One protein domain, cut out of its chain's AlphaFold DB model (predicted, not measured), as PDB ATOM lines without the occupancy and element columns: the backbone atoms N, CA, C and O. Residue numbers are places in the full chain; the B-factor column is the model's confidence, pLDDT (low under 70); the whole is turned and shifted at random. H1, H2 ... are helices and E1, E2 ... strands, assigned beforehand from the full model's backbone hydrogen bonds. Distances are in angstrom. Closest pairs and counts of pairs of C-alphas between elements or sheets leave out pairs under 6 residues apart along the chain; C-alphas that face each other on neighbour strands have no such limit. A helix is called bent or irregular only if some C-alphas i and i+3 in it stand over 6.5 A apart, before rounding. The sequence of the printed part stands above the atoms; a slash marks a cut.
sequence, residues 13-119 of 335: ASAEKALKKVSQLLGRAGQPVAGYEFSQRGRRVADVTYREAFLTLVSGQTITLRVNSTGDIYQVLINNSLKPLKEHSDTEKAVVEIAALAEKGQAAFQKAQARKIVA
ATOM      1  N   ALA A  13      15.210 -30.460 -11.549       76.31
ATOM      2  CA  ALA A  13      15.679 -29.442 -12.489       76.31
ATOM      3  C   ALA A  13      14.646 -28.326 -12.734       76.31
ATOM      4  O   ALA A  13      15.020 -27.177 -12.984       76.31
ATOM      5  N   SER A  14      13.345 -28.639 -12.685       77.44
ATOM      6  CA  SER A  14      12.293 -27.618 -12.756       77.44
ATOM      7  C   SER A  14      12.129 -26.871 -11.432       77.44
ATOM      8  O   SER A  14      12.009 -25.642 -11.452       77.44
ATOM      9  N   ALA A  15      12.271 -27.568 -10.301       77.88
ATOM     10  CA  ALA A  15      12.250 -26.960  -8.976       77.88
ATOM     11  C   ALA A  15      13.385 -25.946  -8.789       77.88
ATOM     12  O   ALA A  15      13.146 -24.842  -8.312       77.88
ATOM     13  N   GLU A  16      14.602 -26.264  -9.235       79.88
ATOM     14  CA  GLU A  16      15.751 -25.356  -9.156       79.88
ATOM     15  C   GLU A  16      15.538 -24.071  -9.973       79.88
ATOM     16  O   GLU A  16      15.782 -22.965  -9.492       79.88
ATOM     17  N   LYS A  17      14.992 -24.183 -11.193       82.69
ATOM     18  CA  LYS A  17      14.657 -23.016 -12.031       82.69
ATOM     19  C   LYS A  17      13.578 -22.142 -11.393       82.69
ATOM     20  O   LYS A  17      13.670 -20.916 -11.459       82.69
ATOM     21  N   ALA A  18      12.565 -22.762 -10.794       81.88
ATOM     22  CA  ALA A  18      11.504 -22.067 -10.076       81.88
ATOM     23  C   ALA A  18      12.043 -21.368  -8.816       81.88
ATOM     24  O   ALA A  18      11.778 -20.185  -8.613       81.88
ATOM     25  N   LEU A  19      12.882 -22.045  -8.026       83.88
ATOM     26  CA  LEU A  19      13.505 -21.479  -6.828       83.88
ATOM     27  C   LEU A  19      14.481 -20.351  -7.149       83.88
ATOM     28  O   LEU A  19      14.504 -19.362  -6.424       83.88
ATOM     29  N   LYS A  20      15.204 -20.428  -8.269       84.88
ATOM     30  CA  LYS A  20      16.056 -19.333  -8.753       84.88
ATOM     31  C   LYS A  20      15.253 -18.082  -9.123       84.88
ATOM     32  O   LYS A  20      15.701 -16.964  -8.885       84.88
ATOM     33  N   LYS A  21      14.055 -18.248  -9.695       83.75
ATOM     34  CA  LYS A  21      13.150 -17.117  -9.962       83.75
ATOM     35  C   LYS A  21      12.595 -16.533  -8.666       83.75
ATOM     36  O   LYS A  21      12.586 -15.317  -8.505       83.75
ATOM     37  N   VAL A  22      12.180 -17.388  -7.732       84.00
ATOM     38  CA  VAL A  22      11.689 -16.960  -6.414       84.00
ATOM     39  C   VAL A  22      12.777 -16.233  -5.626       84.00
ATOM     40  O   VAL A  22      12.502 -15.179  -5.064       84.00
ATOM     41  N   SER A  23      14.018 -16.725  -5.629       85.19
ATOM     42  CA  SER A  23      15.132 -16.064  -4.944       85.19
ATOM     43  C   SER A  23      15.465 -14.707  -5.559       85.19
ATOM     44  O   SER A  23      15.702 -13.748  -4.829       85.19
ATOM     45  N   GLN A  24      15.402 -14.585  -6.889       85.62
ATOM     46  CA  GLN A  24      15.585 -13.307  -7.574       85.62
ATOM     47  C   GLN A  24      14.474 -12.302  -7.230       85.62
ATOM     48  O   GLN A  24      14.757 -11.122  -7.026       85.62
ATOM     49  N   LEU A  25      13.220 -12.755  -7.148       83.56
ATOM     50  CA  LEU A  25      12.086 -11.915  -6.754       83.56
ATOM     51  C   LEU A  25      12.159 -11.499  -5.278       83.56
ATOM     52  O   LEU A  25      11.931 -10.330  -4.977       83.56
ATOM     53  N   LEU A  26      12.550 -12.405  -4.378       83.56
ATOM     54  CA  LEU A  26      12.790 -12.090  -2.964       83.56
ATOM     55  C   LEU A  26      13.929 -11.079  -2.793       83.56
ATOM     56  O   LEU A  26      13.779 -10.112  -2.050       83.56
ATOM     57  N   GLY A  27      15.025 -11.236  -3.544       82.44
ATOM     58  CA  GLY A  27      16.127 -10.274  -3.551       82.44
ATOM     59  C   GLY A  27      15.688  -8.879  -4.007       82.44
ATOM     60  O   GLY A  27      16.046  -7.887  -3.380       82.44
ATOM     61  N   ARG A  28      14.844  -8.792  -5.045       83.94
ATOM     62  CA  ARG A  28      14.242  -7.518  -5.486       83.94
ATOM     63  C   ARG A  28      13.298  -6.911  -4.449       83.94
ATOM     64  O   ARG A  28      13.184  -5.694  -4.385       83.94
ATOM     65  N   ALA A  29      12.642  -7.743  -3.648       80.19
ATOM     66  CA  ALA A  29      11.765  -7.328  -2.559       80.19
ATOM     67  C   ALA A  29      12.516  -7.050  -1.236       80.19
ATOM     68  O   ALA A  29      11.885  -6.973  -0.186       80.19
ATOM     69  N   GLY A  30      13.851  -6.917  -1.266       77.75
ATOM     70  CA  GLY A  30      14.665  -6.548  -0.100       77.75
ATOM     71  C   GLY A  30      15.039  -7.707   0.830       77.75
ATOM     72  O   GLY A  30      15.626  -7.477   1.883       77.75
ATOM     73  N   GLN A  31      14.737  -8.953   0.457       82.81
ATOM     74  CA  GLN A  31      15.045 -10.150   1.245       82.81
ATOM     75  C   GLN A  31      15.991 -11.072   0.457       82.81
ATOM     76  O   GLN A  31      15.538 -12.013  -0.201       82.81
ATOM     77  N   PRO A  32      17.315 -10.819   0.472       84.44
ATOM     78  CA  PRO A  32      18.267 -11.664  -0.236       84.44
ATOM     79  C   PRO A  32      18.307 -13.079   0.362       84.44
ATOM     80  O   PRO A  32      18.307 -13.274   1.581       84.44
ATOM     81  N   VAL A  33      18.348 -14.078  -0.520       87.25
ATOM     82  CA  VAL A  33      18.383 -15.505  -0.174       87.25
ATOM     83  C   VAL A  33      19.838 -15.982  -0.170       87.25
ATOM     84  O   VAL A  33      20.511 -15.893  -1.192       87.25
ATOM     85  N   ALA A  34      20.311 -16.499   0.965       84.94
ATOM     86  CA  ALA A  34      21.644 -17.076   1.144       84.94
ATOM     87  C   ALA A  34      21.765 -18.491   0.552       84.94
ATOM     88  O   ALA A  34      22.823 -18.877   0.066       84.94
ATOM     89  N   GLY A  35      20.678 -19.266   0.565       83.19
ATOM     90  CA  GLY A  35      20.654 -20.614   0.001       83.19
ATOM     91  C   GLY A  35      19.235 -21.139  -0.171       83.19
ATOM     92  O   GLY A  35      18.297 -20.643   0.454       83.19
ATOM     93  N   TYR A  36      19.069 -22.137  -1.034       87.94
ATOM     94  CA  TYR A  36      17.793 -22.810  -1.240       87.94
ATOM     95  C   TYR A  36      17.989 -24.318  -1.356       87.94
ATOM     96  O   TYR A  36      18.952 -24.792  -1.950       87.94
ATOM     97  N   GLU A  37      17.045 -25.068  -0.808       86.12
ATOM     98  CA  GLU A  37      17.023 -26.524  -0.842       86.12
ATOM     99  C   GLU A  37      15.636 -27.012  -1.248       86.12
ATOM    100  O   GLU A  37      14.613 -26.393  -0.953       86.12
ATOM    101  N   PHE A  38      15.588 -28.158  -1.919       84.56
ATOM    102  CA  PHE A  38      14.346 -28.751  -2.391       84.56
ATOM    103  C   PHE A  38      14.199 -30.188  -1.894       84.56
ATOM    104  O   PHE A  38      15.062 -31.036  -2.129       84.56
ATOM    105  N   SER A  39      13.062 -30.489  -1.265       82.19
ATOM    106  CA  SER A  39      12.698 -31.857  -0.908       82.19
ATOM    107  C   SER A  39      11.969 -32.535  -2.065       82.19
ATOM    108  O   SER A  39      10.799 -32.267  -2.341       82.19
ATOM    109  N   GLN A  40      12.630 -33.523  -2.671       75.38
ATOM    110  CA  GLN A  40      12.028 -34.386  -3.695       75.38
ATOM    111  C   GLN A  40      10.916 -35.292  -3.138       75.38
ATOM    112  O   GLN A  40      10.107 -35.832  -3.895       75.38
ATOM    113  N   ARG A  41      10.864 -35.471  -1.811       77.62
ATOM    114  CA  ARG A  41       9.840 -36.277  -1.143       77.62
ATOM    115  C   ARG A  41       8.547 -35.473  -1.036       77.62
ATOM    116  O   ARG A  41       8.481 -34.508  -0.277       77.62
ATOM    117  N   GLY A  42       7.526 -35.898  -1.778       79.25
ATOM    118  CA  GLY A  42       6.167 -35.387  -1.626       79.25
ATOM    119  C   GLY A  42       5.566 -35.822  -0.290       79.25
ATOM    120  O   GLY A  42       5.693 -36.980   0.108       79.25
ATOM    121  N   ARG A  43       4.911 -34.893   0.403       81.50
ATOM    122  CA  ARG A  43       4.153 -35.150   1.630       81.50
ATOM    123  C   ARG A  43       2.671 -34.926   1.352       81.50
ATOM    124  O   ARG A  43       2.311 -34.055   0.566       81.50
ATOM    125  N   ARG A  44       1.810 -35.719   1.990       83.69
ATOM    126  CA  ARG A  44       0.353 -35.586   1.881       83.69
ATOM    127  C   ARG A  44      -0.220 -35.194   3.234       83.69
ATOM    128  O   ARG A  44      -0.026 -35.915   4.209       83.69
ATOM    129  N   VAL A  45      -0.921 -34.067   3.281       81.00
ATOM    130  CA  VAL A  45      -1.663 -33.600   4.462       81.00
ATOM    131  C   VAL A  45      -2.994 -33.039   3.976       81.00
ATOM    132  O   VAL A  45      -3.021 -32.321   2.983       81.00
ATOM    133  N   ALA A  46      -4.090 -33.383   4.661       74.38
ATOM    134  CA  ALA A  46      -5.444 -32.926   4.327       74.38
ATOM    135  C   ALA A  46      -5.812 -33.131   2.838       74.38
ATOM    136  O   ALA A  46      -6.280 -32.214   2.173       74.38
ATOM    137  N   ASP A  47      -5.531 -34.329   2.309       78.50
ATOM    138  CA  ASP A  47      -5.751 -34.725   0.906       78.50
ATOM    139  C   ASP A  47      -5.014 -33.928  -0.181       78.50
ATOM    140  O   ASP A  47      -5.129 -34.254  -1.363       78.50
ATOM    141  N   VAL A  48      -4.147 -32.989   0.195       79.25
ATOM    142  CA  VAL A  48      -3.270 -32.276  -0.736       79.25
ATOM    143  C   VAL A  48      -1.872 -32.885  -0.688       79.25
ATOM    144  O   VAL A  48      -1.252 -32.988   0.373       79.25
ATOM    145  N   THR A  49      -1.363 -33.295  -1.851       83.88
ATOM    146  CA  THR A  49       0.042 -33.690  -2.004       83.88
ATOM    147  C   THR A  49       0.860 -32.454  -2.344       83.88
ATOM    148  O   THR A  49       0.598 -31.793  -3.349       83.88
ATOM    149  N   TYR A  50       1.848 -32.148  -1.512       85.88
ATOM    150  CA  TYR A  50       2.732 -31.007  -1.690       85.88
ATOM    151  C   TYR A  50       4.196 -31.421  -1.585       85.88
ATOM    152  O   TYR A  50       4.551 -32.460  -1.023       85.88
ATOM    153  N   ARG A  51       5.062 -30.580  -2.135       86.81
ATOM    154  CA  ARG A  51       6.513 -30.677  -2.003       86.81
ATOM    155  C   ARG A  51       7.023 -29.450  -1.266       86.81
ATOM    156  O   ARG A  51       6.429 -28.377  -1.359       86.81
ATOM    157  N   GLU A  52       8.082 -29.643  -0.494       88.38
ATOM    158  CA  GLU A  52       8.666 -28.601   0.349       88.38
ATOM    159  C   GLU A  52       9.929 -28.054  -0.310       88.38
ATOM    160  O   GLU A  52      10.796 -28.816  -0.742       88.38
ATOM    161  N   ALA A  53      10.029 -26.733  -0.361       86.75
ATOM    162  CA  ALA A  53      11.265 -26.035  -0.656       86.75
ATOM    163  C   ALA A  53      11.634 -25.135   0.517       86.75
ATOM    164  O   ALA A  53      10.774 -24.461   1.084       86.75
ATOM    165  N   PHE A  54      12.911 -25.130   0.862       88.75
ATOM    166  CA  PHE A  54      13.483 -24.337   1.935       88.75
ATOM    167  C   PHE A  54      14.310 -23.217   1.321       88.75
ATOM    168  O   PHE A  54      15.089 -23.434   0.399       88.75
ATOM    169  N   LEU A  55      14.123 -22.009   1.824       88.19
ATOM    170  CA  LEU A  55      14.852 -20.812   1.439       88.19
ATOM    171  C   LEU A  55      15.443 -20.230   2.717       88.19
ATOM    172  O   LEU A  55      14.709 -19.896   3.646       88.19
ATOM    173  N   THR A  56      16.761 -20.109   2.767       88.88
ATOM    174  CA  THR A  56      17.472 -19.478   3.876       88.88
ATOM    175  C   THR A  56      17.788 -18.052   3.471       88.88
ATOM    176  O   THR A  56      18.484 -17.828   2.484       88.88
ATOM    177  N   LEU A  57      17.256 -17.079   4.201       87.06
ATOM    178  CA  LEU A  57      17.546 -15.664   3.994       87.06
ATOM    179  C   LEU A  57      18.906 -15.300   4.594       87.06
ATOM    180  O   LEU A  57      19.356 -15.928   5.550       87.06
ATOM    181  N   VAL A  58      19.531 -14.233   4.091       85.38
ATOM    182  CA  VAL A  58      20.780 -13.685   4.663       85.38
ATOM    183  C   VAL A  58      20.588 -13.240   6.119       85.38
ATOM    184  O   VAL A  58      21.506 -13.334   6.925       85.38
ATOM    185  N   SER A  59      19.370 -12.851   6.506       79.62
ATOM    186  CA  SER A  59      19.006 -12.546   7.898       79.62
ATOM    187  C   SER A  59      19.017 -13.769   8.838       79.62
ATOM    188  O   SER A  59      18.729 -13.634  10.031       79.62
ATOM    189  N   GLY A  60      19.295 -14.967   8.311       80.94
ATOM    190  CA  GLY A  60      19.250 -16.246   9.022       80.94
ATOM    191  C   GLY A  60      17.838 -16.819   9.185       80.94
ATOM    192  O   GLY A  60      17.668 -17.874   9.793       80.94
ATOM    193  N   GLN A  61      16.809 -16.136   8.675       85.69
ATOM    194  CA  GLN A  61      15.438 -16.645   8.679       85.69
ATOM    195  C   GLN A  61      15.260 -17.763   7.651       85.69
ATOM    196  O   GLN A  61      15.846 -17.733   6.572       85.69
ATOM    197  N   THR A  62      14.390 -18.721   7.962       88.62
ATOM    198  CA  THR A  62      14.053 -19.822   7.050       88.62
ATOM    199  C   THR A  62      12.617 -19.689   6.560       88.62
ATOM    200  O   THR A  62      11.683 -19.556   7.351       88.62
ATOM    201  N   ILE A  63      12.427 -19.734   5.244       88.81
ATOM    202  CA  ILE A  63      11.120 -19.778   4.591       88.81
ATOM    203  C   ILE A  63      10.931 -21.181   4.021       88.81
ATOM    204  O   ILE A  63      11.745 -21.658   3.239       88.81
ATOM    205  N   THR A  64       9.847 -21.850   4.401       89.56
ATOM    206  CA  THR A  64       9.432 -23.126   3.811       89.56
ATOM    207  C   THR A  64       8.212 -22.898   2.936       89.56
ATOM    208  O   THR A  64       7.146 -22.531   3.435       89.56
ATOM    209  N   LEU A  65       8.358 -23.136   1.637       87.44
ATOM    210  CA  LEU A  65       7.269 -23.107   0.670       87.44
ATOM    211  C   LEU A  65       6.727 -24.522   0.488       87.44
ATOM    212  O   LEU A  65       7.475 -25.439   0.148       87.44
ATOM    213  N   ARG A  66       5.421 -24.700   0.685       87.31
ATOM    214  CA  ARG A  66       4.707 -25.928   0.330       87.31
ATOM    215  C   ARG A  66       3.957 -25.693  -0.962       87.31
ATOM    216  O   ARG A  66       2.998 -24.926  -0.976       87.31
ATOM    217  N   VAL A  67       4.383 -26.362  -2.022       85.62
ATOM    218  CA  VAL A  67       3.805 -26.211  -3.362       85.62
ATOM    219  C   VAL A  67       3.065 -27.489  -3.736       85.62
ATOM    220  O   VAL A  67       3.586 -28.588  -3.531       85.62
ATOM    221  N   ASN A  68       1.832 -27.358  -4.228       85.06
ATOM    222  CA  ASN A  68       1.011 -28.493  -4.655       85.06
ATOM    223  C   ASN A  68       1.526 -29.091  -5.988       85.06
ATOM    224  O   ASN A  68       2.447 -28.571  -6.617       85.06
ATOM    225  N   SER A  69       0.925 -30.187  -6.455       75.56
ATOM    226  CA  SER A  69       1.261 -30.785  -7.761       75.56
ATOM    227  C   SER A  69       0.961 -29.886  -8.970       75.56
ATOM    228  O   SER A  69       1.470 -30.149 -10.055       75.56
ATOM    229  N   THR A  70       0.130 -28.860  -8.791       74.12
ATOM    230  CA  THR A  70      -0.304 -27.903  -9.822       74.12
ATOM    231  C   THR A  70       0.604 -26.664  -9.887       74.12
ATOM    232  O   THR A  70       0.453 -25.828 -10.776       74.12
ATOM    233  N   GLY A  71       1.567 -26.541  -8.969       71.94
ATOM    234  CA  GLY A  71       2.489 -25.412  -8.881       71.94
ATOM    235  C   GLY A  71       1.966 -24.187  -8.125       71.94
ATOM    236  O   GLY A  71       2.572 -23.124  -8.217       71.94
ATOM    237  N   ASP A  72       0.875 -24.310  -7.368       78.81
ATOM    238  CA  ASP A  72       0.397 -23.257  -6.462       78.81
ATOM    239  C   ASP A  72       1.034 -23.383  -5.079       78.81
ATOM    240  O   ASP A  72       1.288 -24.487  -4.575       78.81
ATOM    241  N   ILE A  73       1.203 -22.244  -4.412       81.94
ATOM    242  CA  ILE A  73       1.683 -22.194  -3.033       81.94
ATOM    243  C   ILE A  73       0.520 -22.549  -2.100       81.94
ATOM    244  O   ILE A  73      -0.347 -21.730  -1.799       81.94
ATOM    245  N   TYR A  74       0.518 -23.786  -1.607       80.25
ATOM    246  CA  TYR A  74      -0.472 -24.286  -0.655       80.25
ATOM    247  C   TYR A  74      -0.319 -23.617   0.718       80.25
ATOM    248  O   TYR A  74      -1.300 -23.163   1.303       80.25
ATOM    249  N   GLN A  75       0.909 -23.548   1.240       84.00
ATOM    250  CA  GLN A  75       1.215 -22.975   2.554       84.00
ATOM    251  C   GLN A  75       2.634 -22.411   2.589       84.00
ATOM    252  O   GLN A  75       3.544 -22.972   1.975       84.00
ATOM    253  N   VAL A  76       2.838 -21.356   3.379       87.44
ATOM    254  CA  VAL A  76       4.173 -20.817   3.661       87.44
ATOM    255  C   VAL A  76       4.423 -20.772   5.150       87.44
ATOM    256  O   VAL A  76       3.583 -20.328   5.935       87.44
ATOM    257  N   LEU A  77       5.596 -21.257   5.537       87.69
ATOM    258  CA  LEU A  77       6.074 -21.184   6.901       87.69
ATOM    259  C   LEU A  77       7.285 -20.262   6.939       87.69
ATOM    260  O   LEU A  77       8.218 -20.437   6.164       87.69
ATOM    261  N   ILE A  78       7.284 -19.313   7.869       87.50
ATOM    262  CA  ILE A  78       8.452 -18.484   8.178       87.50
ATOM    263  C   ILE A  78       8.915 -18.896   9.571       87.50
ATOM    264  O   ILE A  78       8.137 -18.830  10.524       87.50
ATOM    265  N   ASN A  79      10.157 -19.365   9.692       86.56
ATOM    266  CA  ASN A  79      10.732 -19.911  10.923       86.56
ATOM    267  C   ASN A  79       9.831 -20.993  11.554       86.56
ATOM    268  O   ASN A  79       9.473 -20.912  12.731       86.56
ATOM    269  N   ASN A  80       9.397 -21.967  10.745       84.06
ATOM    270  CA  ASN A  80       8.457 -23.040  11.111       84.06
ATOM    271  C   ASN A  80       7.063 -22.588  11.588       84.06
ATOM    272  O   ASN A  80       6.265 -23.418  12.018       84.06
ATOM    273  N   SER A  81       6.731 -21.300  11.485       84.12
ATOM    274  CA  SER A  81       5.403 -20.784  11.819       84.12
ATOM    275  C   SER A  81       4.584 -20.579  10.553       84.12
ATOM    276  O   SER A  81       5.010 -19.840   9.665       84.12
ATOM    277  N   LEU A  82       3.404 -21.198  10.480       86.38
ATOM    278  CA  LEU A  82       2.478 -21.020   9.361       86.38
ATOM    279  C   LEU A  82       2.046 -19.553   9.266       86.38
ATOM    280  O   LEU A  82       1.594 -18.966  10.253       86.38
ATOM    281  N   LYS A  83       2.178 -18.966   8.078       84.31
ATOM    282  CA  LYS A  83       1.693 -17.621   7.785       84.31
ATOM    283  C   LYS A  83       0.566 -17.693   6.756       84.31
ATOM    284  O   LYS A  83       0.723 -18.388   5.752       84.31
ATOM    285  N   PRO A  84      -0.569 -17.019   7.006       81.19
ATOM    286  CA  PRO A  84      -1.618 -16.920   6.007       81.19
ATOM    287  C   PRO A  84      -1.105 -16.071   4.841       81.19
ATOM    288  O   PRO A  84      -0.513 -15.015   5.065       81.19
ATOM    289  N   LEU A  85      -1.341 -16.546   3.624       80.88
ATOM    290  CA  LEU A  85      -1.158 -15.773   2.401       80.88
ATOM    291  C   LEU A  85      -2.527 -15.403   1.855       80.88
ATOM    292  O   LEU A  85      -3.489 -16.147   2.043       80.88
ATOM    293  N   LYS A  86      -2.623 -14.237   1.220       78.25
ATOM    294  CA  LYS A  86      -3.845 -13.814   0.532       78.25
ATOM    295  C   LYS A  86      -3.858 -14.326  -0.899       78.25
ATOM    296  O   LYS A  86      -4.903 -14.745  -1.385       78.25
ATOM    297  N   GLU A  87      -2.695 -14.326  -1.543       75.56
ATOM    298  CA  GLU A  87      -2.529 -14.760  -2.927       75.56
ATOM    299  C   GLU A  87      -1.803 -16.110  -2.979       75.56
ATOM    300  O   GLU A  87      -0.661 -16.235  -2.539       75.56
ATOM    301  N   HIS A  88      -2.476 -17.131  -3.514       72.12
ATOM    302  CA  HIS A  88      -1.947 -18.502  -3.610       72.12
ATOM    303  C   HIS A  88      -1.591 -18.920  -5.045       72.12
ATOM    304  O   HIS A  88      -0.713 -19.761  -5.240       72.12
ATOM    305  N   SER A  89      -2.270 -18.332  -6.033       67.19
ATOM    306  CA  SER A  89      -2.129 -18.647  -7.460       67.19
ATOM    307  C   SER A  89      -1.168 -17.707  -8.196       67.19
ATOM    308  O   SER A  89      -0.527 -18.109  -9.160       67.19
ATOM    309  N   ASP A  90      -1.044 -16.450  -7.758       77.12
ATOM    310  CA  ASP A  90      -0.122 -15.480  -8.364       77.12
ATOM    311  C   ASP A  90       1.224 -15.514  -7.632       77.12
ATOM    312  O   ASP A  90       1.370 -15.004  -6.521       77.12
ATOM    313  N   THR A  91       2.216 -16.146  -8.259       71.69
ATOM    314  CA  THR A  91       3.535 -16.364  -7.653       71.69
ATOM    315  C   THR A  91       4.277 -15.058  -7.378       71.69
ATOM    316  O   THR A  91       4.964 -14.959  -6.364       71.69
ATOM    317  N   GLU A  92       4.152 -14.042  -8.233       75.94
ATOM    318  CA  GLU A  92       4.885 -12.784  -8.041       75.94
ATOM    319  C   GLU A  92       4.321 -12.011  -6.849       75.94
ATOM    320  O   GLU A  92       5.074 -11.575  -5.975       75.94
ATOM    321  N   LYS A  93       2.990 -11.920  -6.752       79.12
ATOM    322  CA  LYS A  93       2.326 -11.269  -5.614       79.12
ATOM    323  C   LYS A  93       2.510 -12.043  -4.315       79.12
ATOM    324  O   LYS A  93       2.758 -11.423  -3.282       79.12
ATOM    325  N   ALA A  94       2.453 -13.373  -4.369       79.75
ATOM    326  CA  ALA A  94       2.708 -14.217  -3.210       79.75
ATOM    327  C   ALA A  94       4.131 -14.006  -2.675       79.75
ATOM    328  O   ALA A  94       4.316 -13.837  -1.475       79.75
ATOM    329  N   VAL A  95       5.142 -13.939  -3.547       81.38
ATOM    330  CA  VAL A  95       6.535 -13.709  -3.132       81.38
ATOM    331  C   VAL A  95       6.728 -12.328  -2.497       81.38
ATOM    332  O   VAL A  95       7.408 -12.226  -1.477       81.38
ATOM    333  N   VAL A  96       6.091 -11.283  -3.034       82.88
ATOM    334  CA  VAL A  96       6.121  -9.938  -2.431       82.88
ATOM    335  C   VAL A  96       5.441  -9.928  -1.056       82.88
ATOM    336  O   VAL A  96       5.964  -9.333  -0.113       82.88
ATOM    337  N   GLU A  97       4.313 -10.626  -0.898       83.44
ATOM    338  CA  GLU A  97       3.633 -10.754   0.398       83.44
ATOM    339  C   GLU A  97       4.494 -11.518   1.420       83.44
ATOM    340  O   GLU A  97       4.607 -11.100   2.575       83.44
ATOM    341  N   ILE A  98       5.168 -12.592   0.995       83.25
ATOM    342  CA  ILE A  98       6.103 -13.358   1.831       83.25
ATOM    343  C   ILE A  98       7.282 -12.483   2.271       83.25
ATOM    344  O   ILE A  98       7.637 -12.507   3.450       83.25
ATOM    345  N   ALA A  99       7.861 -11.692   1.362       83.06
ATOM    346  CA  ALA A  99       8.954 -10.775   1.683       83.06
ATOM    347  C   ALA A  99       8.529  -9.739   2.736       83.06
ATOM    348  O   ALA A  99       9.215  -9.573   3.743       83.06
ATOM    349  N   ALA A 100       7.351  -9.130   2.574       84.69
ATOM    350  CA  ALA A 100       6.810  -8.169   3.535       84.69
ATOM    351  C   ALA A 100       6.518  -8.803   4.912       84.69
ATOM    352  O   ALA A 100       6.659  -8.156   5.955       84.69
ATOM    353  N   LEU A 101       6.104 -10.074   4.947       83.75
ATOM    354  CA  LEU A 101       5.910 -10.821   6.194       83.75
ATOM    355  C   LEU A 101       7.239 -11.186   6.872       83.75
ATOM    356  O   LEU A 101       7.308 -11.167   8.105       83.75
ATOM    357  N   ALA A 102       8.274 -11.503   6.093       82.38
ATOM    358  CA  ALA A 102       9.619 -11.774   6.594       82.38
ATOM    359  C   ALA A 102      10.249 -10.510   7.199       82.38
ATOM    360  O   ALA A 102      10.709 -10.548   8.342       82.38
ATOM    361  N   GLU A 103      10.147  -9.378   6.499       84.62
ATOM    362  CA  GLU A 103      10.649  -8.072   6.938       84.62
ATOM    363  C   GLU A 103      10.013  -7.631   8.264       84.62
ATOM    364  O   GLU A 103      10.712  -7.363   9.242       84.62
ATOM    365  N   LYS A 104       8.677  -7.680   8.371       84.31
ATOM    366  CA  LYS A 104       7.967  -7.380   9.632       84.31
ATOM    367  C   LYS A 104       8.396  -8.288  10.790       84.31
ATOM    368  O   LYS A 104       8.337  -7.884  11.949       84.31
ATOM    369  N   GLY A 105       8.794  -9.525  10.493       80.44
ATOM    370  CA  GLY A 105       9.265 -10.503  11.476       80.44
ATOM    371  C   GLY A 105      10.764 -10.429  11.783       80.44
ATOM    372  O   GLY A 105      11.223 -11.107  12.707       80.44
ATOM    373  N   GLN A 106      11.535  -9.639  11.033       80.94
ATOM    374  CA  GLN A 106      12.998  -9.648  11.056       80.94
ATOM    375  C   GLN A 106      13.567  -9.148  12.384       80.94
ATOM    376  O   GLN A 106      14.351  -9.860  13.012       80.94
ATOM    377  N   ALA A 107      13.102  -7.999  12.879       81.31
ATOM    378  CA  ALA A 107      13.573  -7.429  14.145       81.31
ATOM    379  C   ALA A 107      13.293  -8.351  15.349       81.31
ATOM    380  O   ALA A 107      14.148  -8.560  16.213       81.31
ATOM    381  N   ALA A 108      12.106  -8.968  15.395       81.00
ATOM    382  CA  ALA A 108      11.746  -9.913  16.452       81.00
ATOM    383  C   ALA A 108      12.614 -11.182  16.405       81.00
ATOM    384  O   ALA A 108      13.011 -11.707  17.448       81.00
ATOM    385  N   PHE A 109      12.929 -11.657  15.199       81.62
ATOM    386  CA  PHE A 109      13.780 -12.821  14.995       81.62
ATOM    387  C   PHE A 109      15.233 -12.552  15.395       81.62
ATOM    388  O   PHE A 109      15.799 -13.335  16.155       81.62
ATOM    389  N   GLN A 110      15.811 -11.424  14.978       82.62
ATOM    390  CA  GLN A 110      17.166 -11.020  15.372       82.62
ATOM    391  C   GLN A 110      17.281 -10.864  16.895       82.62
ATOM    392  O   GLN A 110      18.190 -11.421  17.509       82.62
ATOM    393  N   LYS A 111      16.289 -10.234  17.541       82.31
ATOM    394  CA  LYS A 111      16.220 -10.137  19.009       82.31
ATOM    395  C   LYS A 111      16.131 -11.507  19.689       82.31
ATOM    396  O   LYS A 111      16.723 -11.714  20.748       82.31
ATOM    397  N   ALA A 112      15.388 -12.452  19.113       78.62
ATOM    398  CA  ALA A 112      15.295 -13.813  19.636       78.62
ATOM    399  C   ALA A 112      16.603 -14.604  19.453       78.62
ATOM    400  O   ALA A 112      16.955 -15.385  20.335       78.62
ATOM    401  N   GLN A 113      17.327 -14.395  18.352       78.06
ATOM    402  CA  GLN A 113      18.638 -15.007  18.123       78.06
ATOM    403  C   GLN A 113      19.696 -14.463  19.084       78.06
ATOM    404  O   GLN A 113      20.364 -15.256  19.742       78.06
ATOM    405  N   ALA A 114      19.764 -13.142  19.270       75.31
ATOM    406  CA  ALA A 114      20.666 -12.523  20.241       75.31
ATOM    407  C   ALA A 114      20.452 -13.089  21.659       75.31
ATOM    408  O   ALA A 114      21.400 -13.447  22.347       75.31
ATOM    409  N   ARG A 115      19.194 -13.300  22.071       70.94
ATOM    410  CA  ARG A 115      18.869 -13.935  23.364       70.94
ATOM    411  C   ARG A 115      19.297 -15.400  23.471       70.94
ATOM    412  O   ARG A 115      19.556 -15.856  24.577       70.94
ATOM    413  N   LYS A 116      19.317 -16.148  22.364       68.50
ATOM    414  CA  LYS A 116      19.772 -17.548  22.351       68.50
ATOM    415  C   LYS A 116      21.291 -17.650  22.423       68.50
ATOM    416  O   LYS A 116      21.773 -18.529  23.120       68.50
ATOM    417  N   ILE A 117      22.008 -16.749  21.755       60.25
ATOM    418  CA  ILE A 117      23.474 -16.655  21.840       60.25
ATOM    419  C   ILE A 117      23.899 -16.285  23.272       60.25
ATOM    420  O   ILE A 117      24.867 -16.826  23.785       60.25
ATOM    421  N   VAL A 118      23.119 -15.442  23.955       59.19
ATOM    422  CA  VAL A 118      23.382 -15.006  25.342       59.19
ATOM    423  C   VAL A 118      22.891 -16.013  26.407       59.19
ATOM    424  O   VAL A 118      23.186 -15.868  27.592       59.19
ATOM    425  N   ALA A 119      22.145 -17.059  26.037       58.28
ATOM    426  CA  ALA A 119      21.657 -18.042  27.003       58.28
ATOM    427  C   ALA A 119      22.761 -19.049  27.378       58.28
ATOM    428  O   ALA A 119      23.008 -20.016  26.660       58.28
TER     429      ALA A 119
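AT A GLANCE: This is residues 13 to 119 of the 335 residues of the protein "DarA_N domain-containing protein" of Pseudomonas yamanorum (UniProt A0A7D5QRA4). One strongly twisted sheet of six strands has two helices, H1 and the arm H2a, packed over one of its faces, while the other face is bare of named helices. After H2a the last helix bends, and its second arm H2b leads away from the sheet, with residues 114 to 119 sticking out at the far end. The printed part has 107 residues with two named helices and six named strands; along the chain H1 comes first, then the strands E1 to E6, then H2; the class is mixed, helices and strands, and the neighbour pairs of the branched sheet, E1 and E3, E2 and E3, E3 and E4, E4 and E5, and E5 and E6, are antiparallel. The whole is compact, with a radius of gyration of the C-alphas of 13.9 A and spans of 43 by 29 by 27 A.

IN THESE COORDINATES: H1, residues 13 to 28, begins at C-alpha 13 (15.679, -29.442, -12.489) and is 23.1 A long. E1 is residues 33 to 38, 14.0 A, and E2 is residues 43 to 45. E3, residues 48 to 57, is the longest strand, 27.0 A from C-alpha 48 at (-3.270, -32.276, -0.736). E4 is residues 62 to 68, 19.6 A; E5 is residues 73 to 78, 13.6 A; E6 is residues 81 to 83. H2, residues 91 to 117, was assigned as one helix by its hydrogen bonds but is bent: C-alphas 104 and 107 are 7.2 A apart. Its arms are H2a, residues 91 to 104, 20.0 A, and H2b, residues 107 to 117, 15.6 A, ending at C-alpha 117 (23.474, -16.655, 21.840).

HOW THE PARTS SIT: E2 to E6 form a meander, each strand the antiparallel neighbour of the one before. E3 has E1, beside its residues 53 to 57, and E2, beside 48 to 50, on one side and E4 on the other side. Within hydrogen-bond range are N 37 and O 54 of E1 and E3, 2.8 A; N 43 and O 50 of E2 and E3, 2.8 A; N 53 and O 65 of E3 and E4, 2.9 A; N 64 and O 77 of E4 and E5, 2.8 A; and N 78 and O 81 of E5 and E6, 2.9 A. H1 is on the sheet at a height of 9.3 A, over E1 and E3, slantwise to the strands at 48 degrees to E3 on the local plane; its closest C-alphas to E1 are Ser 23 and Val 33, 5.8 A. H2a is on the same face at a height of 9.5 A, over E4 and E5, along the strands at 17 degrees to E5 on the local plane; the closest C-alphas of H2a and E5 are Ala 102 and Ile 78, 7.0 A. H1, with residues 22 to 26 alone, touches H2a, closest at the C-alphas of Leu 26 and Ala 99, 6.2 A, at a steep tilt of 52 degrees, the same way. H2b is not on the sheet and is apart from H1; its line stands at a steep tilt of 57 degrees to that of H2a. In H1, H2a and H2b every O i to N i+4 pair is within hydrogen-bond range.

THE WHOLE: The C-alphas farthest apart are those of Thr 70 and Val 118, 44.3 A. The printed part has no cut. The link from E6 to H2 is short, the other links are tight, and no link is long. The mean pLDDT of the printed part is 81.3, with residue 89 and residues 116 to 119 under 70.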